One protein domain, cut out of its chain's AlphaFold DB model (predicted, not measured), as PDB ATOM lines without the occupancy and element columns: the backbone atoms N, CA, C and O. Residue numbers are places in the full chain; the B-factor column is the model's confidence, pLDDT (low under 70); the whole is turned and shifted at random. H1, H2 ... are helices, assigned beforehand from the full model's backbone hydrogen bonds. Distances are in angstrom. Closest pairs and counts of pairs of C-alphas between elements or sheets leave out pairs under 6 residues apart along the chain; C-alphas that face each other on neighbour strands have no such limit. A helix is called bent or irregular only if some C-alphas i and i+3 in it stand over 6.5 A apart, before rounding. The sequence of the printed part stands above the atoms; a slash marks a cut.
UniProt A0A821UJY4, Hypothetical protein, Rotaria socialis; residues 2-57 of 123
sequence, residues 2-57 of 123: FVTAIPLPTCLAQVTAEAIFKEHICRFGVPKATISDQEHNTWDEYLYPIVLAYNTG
ATOM      1  N   PHE A   2     -29.027  -5.003  28.897       80.56
ATOM      2  CA  PHE A   2     -27.914  -5.954  28.935       80.56
ATOM      3  C   PHE A   2     -28.105  -6.911  30.111       80.56
ATOM      4  O   PHE A   2     -28.563  -6.480  31.168       80.56
ATOM      5  N   VAL A   3     -27.795  -8.191  29.913       83.44
ATOM      6  CA  VAL A   3     -28.065  -9.258  30.884       83.44
ATOM      7  C   VAL A   3     -26.771  -9.974  31.254       83.44
ATOM      8  O   VAL A   3     -25.918 -10.221  30.406       83.44
ATOM      9  N   THR A   4     -26.634 -10.332  32.526       81.81
ATOM     10  CA  THR A   4     -25.577 -11.210  33.038       81.81
ATOM     11  C   THR A   4     -26.227 -12.360  33.784       81.81
ATOM     12  O   THR A   4     -27.105 -12.111  34.608       81.81
ATOM     13  N   ALA A   5     -25.792 -13.591  33.526       83.62
ATOM     14  CA  ALA A   5     -26.224 -14.759  34.281       83.62
ATOM     15  C   ALA A   5     -25.039 -15.388  35.004       83.62
ATOM     16  O   ALA A   5     -23.954 -15.513  34.435       83.62
ATOM     17  N   ILE A   6     -25.264 -15.744  36.266       83.75
ATOM     18  CA  ILE A   6     -24.252 -16.289  37.162       83.75
ATOM     19  C   ILE A   6     -24.846 -17.573  37.749       83.75
ATOM     20  O   ILE A   6     -25.780 -17.475  38.548       83.75
ATOM     21  N   PRO A   7     -24.375 -18.761  37.339       83.50
ATOM     22  CA  PRO A   7     -24.793 -20.006  37.963       83.50
ATOM     23  C   PRO A   7     -24.247 -20.049  39.391       83.50
ATOM     24  O   PRO A   7     -23.079 -19.726  39.631       83.50
ATOM     25  N   LEU A   8     -25.098 -20.426  40.343       84.19
ATOM     26  CA  LEU A   8     -24.733 -20.520  41.752       84.19
ATOM     27  C   LEU A   8     -24.850 -21.967  42.221       84.19
ATOM     28  O   LEU A   8     -25.840 -22.623  41.911       84.19
ATOM     29  N   PRO A   9     -23.894 -22.458  43.028       82.25
ATOM     30  CA  PRO A   9     -23.946 -23.826  43.540       82.25
ATOM     31  C   PRO A   9     -25.105 -24.045  44.524       82.25
ATOM     32  O   PRO A   9     -25.525 -25.176  44.737       82.25
ATOM     33  N   THR A  10     -25.599 -22.978  45.163       80.12
ATOM     34  CA  THR A  10     -26.737 -23.007  46.093       80.12
ATOM     35  C   THR A  10     -27.481 -21.672  46.061       80.12
ATOM     36  O   THR A  10     -26.900 -20.638  45.736       80.12
ATOM     37  N   CYS A  11     -28.748 -21.674  46.476       77.38
ATOM     38  CA  CYS A  11     -29.592 -20.481  46.623       77.38
ATOM     39  C   CYS A  11     -29.350 -19.682  47.917       77.38
ATOM     40  O   CYS A  11     -30.160 -18.830  48.287       77.38
ATOM     41  N   LEU A  12     -28.274 -19.979  48.653       84.62
ATOM     42  CA  LEU A  12     -27.991 -19.337  49.932       84.62
ATOM     43  C   LEU A  12     -27.773 -17.835  49.742       84.62
ATOM     44  O   LEU A  12     -26.957 -17.417  48.924       84.62
ATOM     45  N   ALA A  13     -28.429 -17.028  50.580       84.00
ATOM     46  CA  ALA A  13     -28.350 -15.568  50.513       84.00
ATOM     47  C   ALA A  13     -26.905 -15.042  50.523       84.00
ATOM     48  O   ALA A  13     -26.596 -14.094  49.810       84.00
ATOM     49  N   GLN A  14     -26.007 -15.679  51.282       88.12
ATOM     50  CA  GLN A  14     -24.588 -15.321  51.320       88.12
ATOM     51  C   GLN A  14     -23.894 -15.541  49.967       88.12
ATOM     52  O   GLN A  14     -23.186 -14.653  49.497       88.12
ATOM     53  N   VAL A  15     -24.118 -16.695  49.332       88.44
ATOM     54  CA  VAL A  15     -23.520 -17.049  48.034       88.44
ATOM     55  C   VAL A  15     -24.063 -16.126  46.943       88.44
ATOM     56  O   VAL A  15     -23.297 -15.581  46.150       88.44
ATOM     57  N   THR A  16     -25.372 -15.869  46.958       85.88
ATOM     58  CA  THR A  16     -26.023 -14.921  46.048       85.88
ATOM     59  C   THR A  16     -25.500 -13.496  46.237       85.88
ATOM     60  O   THR A  16     -25.196 -12.820  45.255       85.88
ATOM     61  N   ALA A  17     -25.343 -13.028  47.479       87.69
ATOM     62  CA  ALA A  17     -24.821 -11.692  47.769       87.69
ATOM     63  C   ALA A  17     -23.367 -11.530  47.306       87.69
ATOM     64  O   ALA A  17     -23.019 -10.509  46.710       87.69
ATOM     65  N   GLU A  18     -22.529 -12.542  47.534       89.94
ATOM     66  CA  GLU A  18     -21.140 -12.544  47.079       89.94
ATOM     67  C   GLU A  18     -21.046 -12.513  45.549       89.94
ATOM     68  O   GLU A  18     -20.277 -11.726  44.992       89.94
ATOM     69  N   ALA A  19     -21.868 -13.311  44.866       87.94
ATOM     70  CA  ALA A  19     -21.934 -13.328  43.412       87.94
ATOM     71  C   ALA A  19     -22.403 -11.987  42.835       87.94
ATOM     72  O   ALA A  19     -21.753 -11.446  41.941       87.94
ATOM     73  N   ILE A  20     -23.475 -11.399  43.379       87.50
ATOM     74  CA  ILE A  20     -23.949 -10.068  42.969       87.50
ATOM     75  C   ILE A  20     -22.840  -9.028  43.152       87.50
ATOM     76  O   ILE A  20     -22.604  -8.206  42.261       87.50
ATOM     77  N   PHE A  21     -22.145  -9.064  44.290       89.00
ATOM     78  CA  PHE A  21     -21.070  -8.124  44.579       89.00
ATOM     79  C   PHE A  21     -19.929  -8.237  43.560       89.00
ATOM     80  O   PHE A  21     -19.572  -7.244  42.923       89.00
ATOM     81  N   LYS A  22     -19.390  -9.446  43.371       88.06
ATOM     82  CA  LYS A  22     -18.220  -9.682  42.516       88.06
ATOM     83  C   LYS A  22     -18.524  -9.504  41.033       88.06
ATOM     84  O   LYS A  22     -17.793  -8.811  40.330       88.06
ATOM     85  N   GLU A  23     -19.601 -10.114  40.561       85.81
ATOM     86  CA  GLU A  23     -19.854 -10.254  39.127       85.81
ATOM     87  C   GLU A  23     -20.651  -9.087  38.546       85.81
ATOM     88  O   GLU A  23     -20.527  -8.783  37.356       85.81
ATOM     89  N   HIS A  24     -21.446  -8.402  39.375       85.88
ATOM     90  CA  HIS A  24     -22.239  -7.259  38.936       85.88
ATOM     91  C   HIS A  24     -21.711  -5.937  39.492       85.88
ATOM     92  O   HIS A  24     -21.296  -5.075  38.716       85.88
ATOM     93  N   ILE A  25     -21.676  -5.767  40.819       87.75
ATOM     94  CA  ILE A  25     -21.378  -4.465  41.440       87.75
ATOM     95  C   ILE A  25     -19.951  -4.004  41.134       87.75
ATOM     96  O   ILE A  25     -19.765  -2.871  40.687       87.75
ATOM     97  N   CYS A  26     -18.943  -4.860  41.311       86.81
ATOM     98  CA  CYS A  26     -17.551  -4.499  41.015       86.81
ATOM     99  C   CYS A  26     -17.311  -4.184  39.530       86.81
ATOM    100  O   CYS A  26     -16.374  -3.455  39.205       86.81
ATOM    101  N   ARG A  27     -18.139  -4.724  38.628       84.62
ATOM    102  CA  ARG A  27     -17.952  -4.607  37.177       84.62
ATOM    103  C   ARG A  27     -18.748  -3.470  36.546       84.62
ATOM    104  O   ARG A  27     -18.246  -2.810  35.639       84.62
ATOM    105  N   PHE A  28     -19.978  -3.258  37.004       85.56
ATOM    106  CA  PHE A  28     -20.940  -2.333  36.397       85.56
ATOM    107  C   PHE A  28     -21.430  -1.242  37.362       85.56
ATOM    108  O   PHE A  28     -22.078  -0.293  36.923       85.56
ATOM    109  N   GLY A  29     -21.092  -1.334  38.651       86.62
ATOM    110  CA  GLY A  29     -21.526  -0.408  39.694       86.62
ATOM    111  C   GLY A  29     -22.794  -0.856  40.428       86.62
ATOM    112  O   GLY A  29     -23.373  -1.906  40.156       86.62
ATOM    113  N   VAL A  30     -23.217  -0.051  41.408       86.00
ATOM    114  CA  VAL A  30     -24.361  -0.373  42.275       86.00
ATOM    115  C   VAL A  30     -25.682  -0.167  41.518       86.00
ATOM    116  O   VAL A  30     -25.936   0.940  41.030       86.00
ATOM    117  N   PRO A  31     -26.553  -1.189  41.432       83.62
ATOM    118  CA  PRO A  31     -27.854  -1.050  40.791       83.62
ATOM    119  C   PRO A  31     -28.811  -0.208  41.645       83.62
ATOM    120  O   PRO A  31     -28.764  -0.223  42.872       83.62
ATOM    121  N   LYS A  32     -29.735   0.508  40.994       85.12
ATOM    122  CA  LYS A  32     -30.744   1.337  41.681       85.12
ATOM    123  C   LYS A  32     -31.823   0.512  42.397       85.12
ATOM    124  O   LYS A  32     -32.430   0.999  43.344       85.12
ATOM    125  N   ALA A  33     -32.097  -0.700  41.918       79.19
ATOM    126  CA  ALA A  33     -33.094  -1.601  42.480       79.19
ATOM    127  C   ALA A  33     -32.728  -3.059  42.175       79.19
ATOM    128  O   ALA A  33     -32.143  -3.346  41.131       79.19
ATOM    129  N   THR A  34     -33.115  -3.961  43.075       76.12
ATOM    130  CA  THR A  34     -32.959  -5.415  42.947       76.12
ATOM    131  C   THR A  34     -34.323  -6.078  43.113       76.12
ATOM    132  O   THR A  34     -35.045  -5.759  44.057       76.12
ATOM    133  N   ILE A  35     -34.677  -6.987  42.207       79.38
ATOM    134  CA  ILE A  35     -35.939  -7.743  42.214       79.38
ATOM    135  C   ILE A  35     -35.565  -9.231  42.226       79.38
ATOM    136  O   ILE A  35     -34.642  -9.611  41.510       79.38
ATOM    137  N   SER A  36     -36.242 -10.046  43.042       77.31
ATOM    138  CA  SER A  36     -35.995 -11.491  43.178       77.31
ATOM    139  C   SER A  36     -37.310 -12.263  43.105       77.31
ATOM    140  O   SER A  36     -38.285 -11.865  43.742       77.31
ATOM    141  N   ASP A  37     -37.313 -13.373  42.375       73.81
ATOM    142  CA  ASP A  37     -38.333 -14.422  42.377       73.81
ATOM    143  C   ASP A  37     -37.857 -15.648  43.190       73.81
ATOM    144  O   ASP A  37     -36.700 -15.722  43.605       73.81
ATOM    145  N   GLN A  38     -38.773 -16.566  43.518       59.41
ATOM    146  CA  GLN A  38     -38.513 -17.762  44.334       59.41
ATOM    147  C   GLN A  38     -38.722 -19.031  43.497       59.41
ATOM    148  O   GLN A  38     -39.768 -19.658  43.600       59.41
ATOM    149  N   GLU A  39     -37.750 -19.439  42.682       62.03
ATOM    150  CA  GLU A  39     -37.836 -20.684  41.898       62.03
ATOM    151  C   GLU A  39     -36.470 -21.392  41.838       62.03
ATOM    152  O   GLU A  39     -35.423 -20.753  41.747       62.03
ATOM    153  N   HIS A  40     -36.484 -22.727  41.899       57.38
ATOM    154  CA  HIS A  40     -35.309 -23.598  41.783       57.38
ATOM    155  C   HIS A  40     -35.500 -24.531  40.588       57.38
ATOM    156  O   HIS A  40     -36.397 -25.366  40.616       57.38
ATOM    157  N   ASN A  41     -34.654 -24.424  39.563       65.81
ATOM    158  CA  ASN A  41     -34.636 -25.337  38.416       65.81
ATOM    159  C   ASN A  41     -33.215 -25.429  37.826       65.81
ATOM    160  O   ASN A  41     -32.406 -24.530  38.041       65.81
ATOM    161  N   THR A  42     -32.935 -26.472  37.041       67.38
ATOM    162  CA  THR A  42     -31.623 -26.777  36.415       67.38
ATOM    163  C   THR A  42     -31.381 -26.040  35.087       67.38
ATOM    164  O   THR A  42     -30.752 -26.547  34.159       67.38
ATOM    165  N   TRP A  43     -31.979 -24.861  34.926       74.50
ATOM    166  CA  TRP A  43     -31.849 -24.034  33.716       74.50
ATOM    167  C   TRP A  43     -30.485 -23.330  33.640       74.50
ATOM    168  O   TRP A  43     -30.135 -22.741  32.614       74.50
ATOM    169  N   ASP A  44     -29.714 -23.405  34.721       71.44
ATOM    170  CA  ASP A  44     -28.422 -22.773  34.918       71.44
ATOM    171  C   ASP A  44     -27.341 -23.263  33.948       71.44
ATOM    172  O   ASP A  44     -26.497 -22.470  33.527       71.44
ATOM    173  N   GLU A  45     -27.423 -24.506  33.474       74.00
ATOM    174  CA  GLU A  45     -26.515 -25.037  32.444       74.00
ATOM    175  C   GLU A  45     -26.652 -24.315  31.089       74.00
ATOM    176  O   GLU A  45     -25.686 -24.182  30.333       74.00
ATOM    177  N   TYR A  46     -27.840 -23.786  30.790       80.12
ATOM    178  CA  TYR A  46     -28.141 -23.097  29.531       80.12
ATOM    179  C   TYR A  46     -28.026 -21.573  29.646       80.12
ATOM    180  O   TYR A  46     -28.232 -20.853  28.665       80.12
ATOM    181  N   LEU A  47     -27.661 -21.056  30.821       80.88
ATOM    182  CA  LEU A  47     -27.632 -19.621  31.085       80.88
ATOM    183  C   LEU A  47     -26.675 -18.861  30.178       80.88
ATOM    184  O   LEU A  47     -27.050 -17.859  29.569       80.88
ATOM    185  N   TYR A  48     -25.439 -19.336  30.073       81.25
ATOM    186  CA  TYR A  48     -24.414 -18.664  29.286       81.25
ATOM    187  C   TYR A  48     -24.780 -18.523  27.800       81.25
ATOM    188  O   TYR A  48     -24.720 -17.392  27.300       81.25
ATOM    189  N   PRO A  49     -25.196 -19.587  27.080       85.19
ATOM    190  CA  PRO A  49     -25.584 -19.443  25.679       85.19
ATOM    191  C   PRO A  49     -26.840 -18.579  25.497       85.19
ATOM    192  O   PRO A  49     -26.887 -17.785  24.557       85.19
ATOM    193  N   ILE A  50     -27.821 -18.658  26.404       87.44
ATOM    194  CA  ILE A  50     -29.035 -17.825  26.341       87.44
ATOM    195  C   ILE A  50     -28.693 -16.344  26.525       87.44
ATOM    196  O   ILE A  50     -29.149 -15.498  25.753       87.44
ATOM    197  N   VAL A  51     -27.864 -16.014  27.517       89.94
ATOM    198  CA  VAL A  51     -27.446 -14.631  27.777       89.94
ATOM    199  C   VAL A  51     -26.635 -14.067  26.623       89.94
ATOM    200  O   VAL A  51     -26.838 -12.909  26.251       89.94
ATOM    201  N   LEU A  52     -25.746 -14.867  26.033       88.94
ATOM    202  CA  LEU A  52     -25.009 -14.457  24.845       88.94
ATOM    203  C   LEU A  52     -25.978 -14.124  23.705       88.94
ATOM    204  O   LEU A  52     -25.955 -12.996  23.216       88.94
ATOM    205  N   ALA A  53     -26.873 -15.054  23.359       90.38
ATOM    206  CA  ALA A  53     -27.854 -14.871  22.291       90.38
ATOM    207  C   ALA A  53     -28.754 -13.645  22.522       90.38
ATOM    208  O   ALA A  53     -29.008 -12.881  21.591       90.38
ATOM    209  N   TYR A  54     -29.192 -13.415  23.763       92.50
ATOM    210  CA  TYR A  54     -29.976 -12.236  24.120       92.50
ATOM    211  C   TYR A  54     -29.169 -10.941  23.959       92.50
ATOM    212  O   TYR A  54     -29.643  -9.979  23.353       92.50
ATOM    213  N   ASN A  55     -27.936 -10.905  24.472       93.69
ATOM    214  CA  ASN A  55     -27.113  -9.698  24.449       93.69
ATOM    215  C   ASN A  55     -26.654  -9.303  23.045       93.69
ATOM    216  O   ASN A  55     -26.430  -8.114  22.802       93.69
ATOM    217  N   THR A  56     -26.508 -10.272  22.141       92.81
ATOM    218  CA  THR A  56     -26.096 -10.055  20.746       92.81
ATOM    219  C   THR A  56     -27.269 -10.072  19.768       92.81
ATOM    220  O   THR A  56     -27.074  -9.882  18.570       92.81
ATOM    221  N   GLY A  57     -28.491 -10.273  20.259       92.38
ATOM    222  CA  GLY A  57     -29.715 -10.153  19.479       92.38
ATOM    223  C   GLY A  57     -30.062  -8.692  19.195       92.38
ATOM    224  O   GLY A  57     -29.952  -7.818  20.059       92.38
TER     225      GLY A  57
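Overview. This is residues 2 to 57 of the 123 residues of the protein "Hypothetical protein" of Rotaria socialis (UniProt A0A821UJY4). Two helices, H1 and H2, stand apart and run nearly the same way, with the extended first stretch, residues 2 to 12, passing between them. A wide loop, residues 29 to 42, leads from the end of H1 back to the start of H2, and its residues 31 to 37 stick out. The printed part has 56 residues, two named helices in the order H1, H2 and no named strand: all helix, only just compact, close to loose, with a radius of gyration of the C-alphas of 12.0 A and spans of 29 by 26 by 17 A.

Arrangement. H1, residues 13 to 28, has a kink of 27 degrees near residue 20. H2, residues 43 to 56, is apart from H1. O i to N i+4 pairs are within hydrogen-bond range in 10 of 12 cases in H1 and 8 of 10 in H2.

Along the chain. H1 is 20.7 A long, from C-alpha 13 at (-28.350, -15.568, 50.513). H2, 19.9 A long, ends at C-alpha 56 at (-26.096, -10.055, 20.746); it is irregular, with C-alphas 45 and 48 7.4 A apart.

Size, cuts and confidence. The C-alphas farthest apart, of Gln 14 and Gly 57, are 32.7 A apart. The printed part has no cut; H1 to H2 is a long link. Residues 38 to 42 have pLDDT under 70.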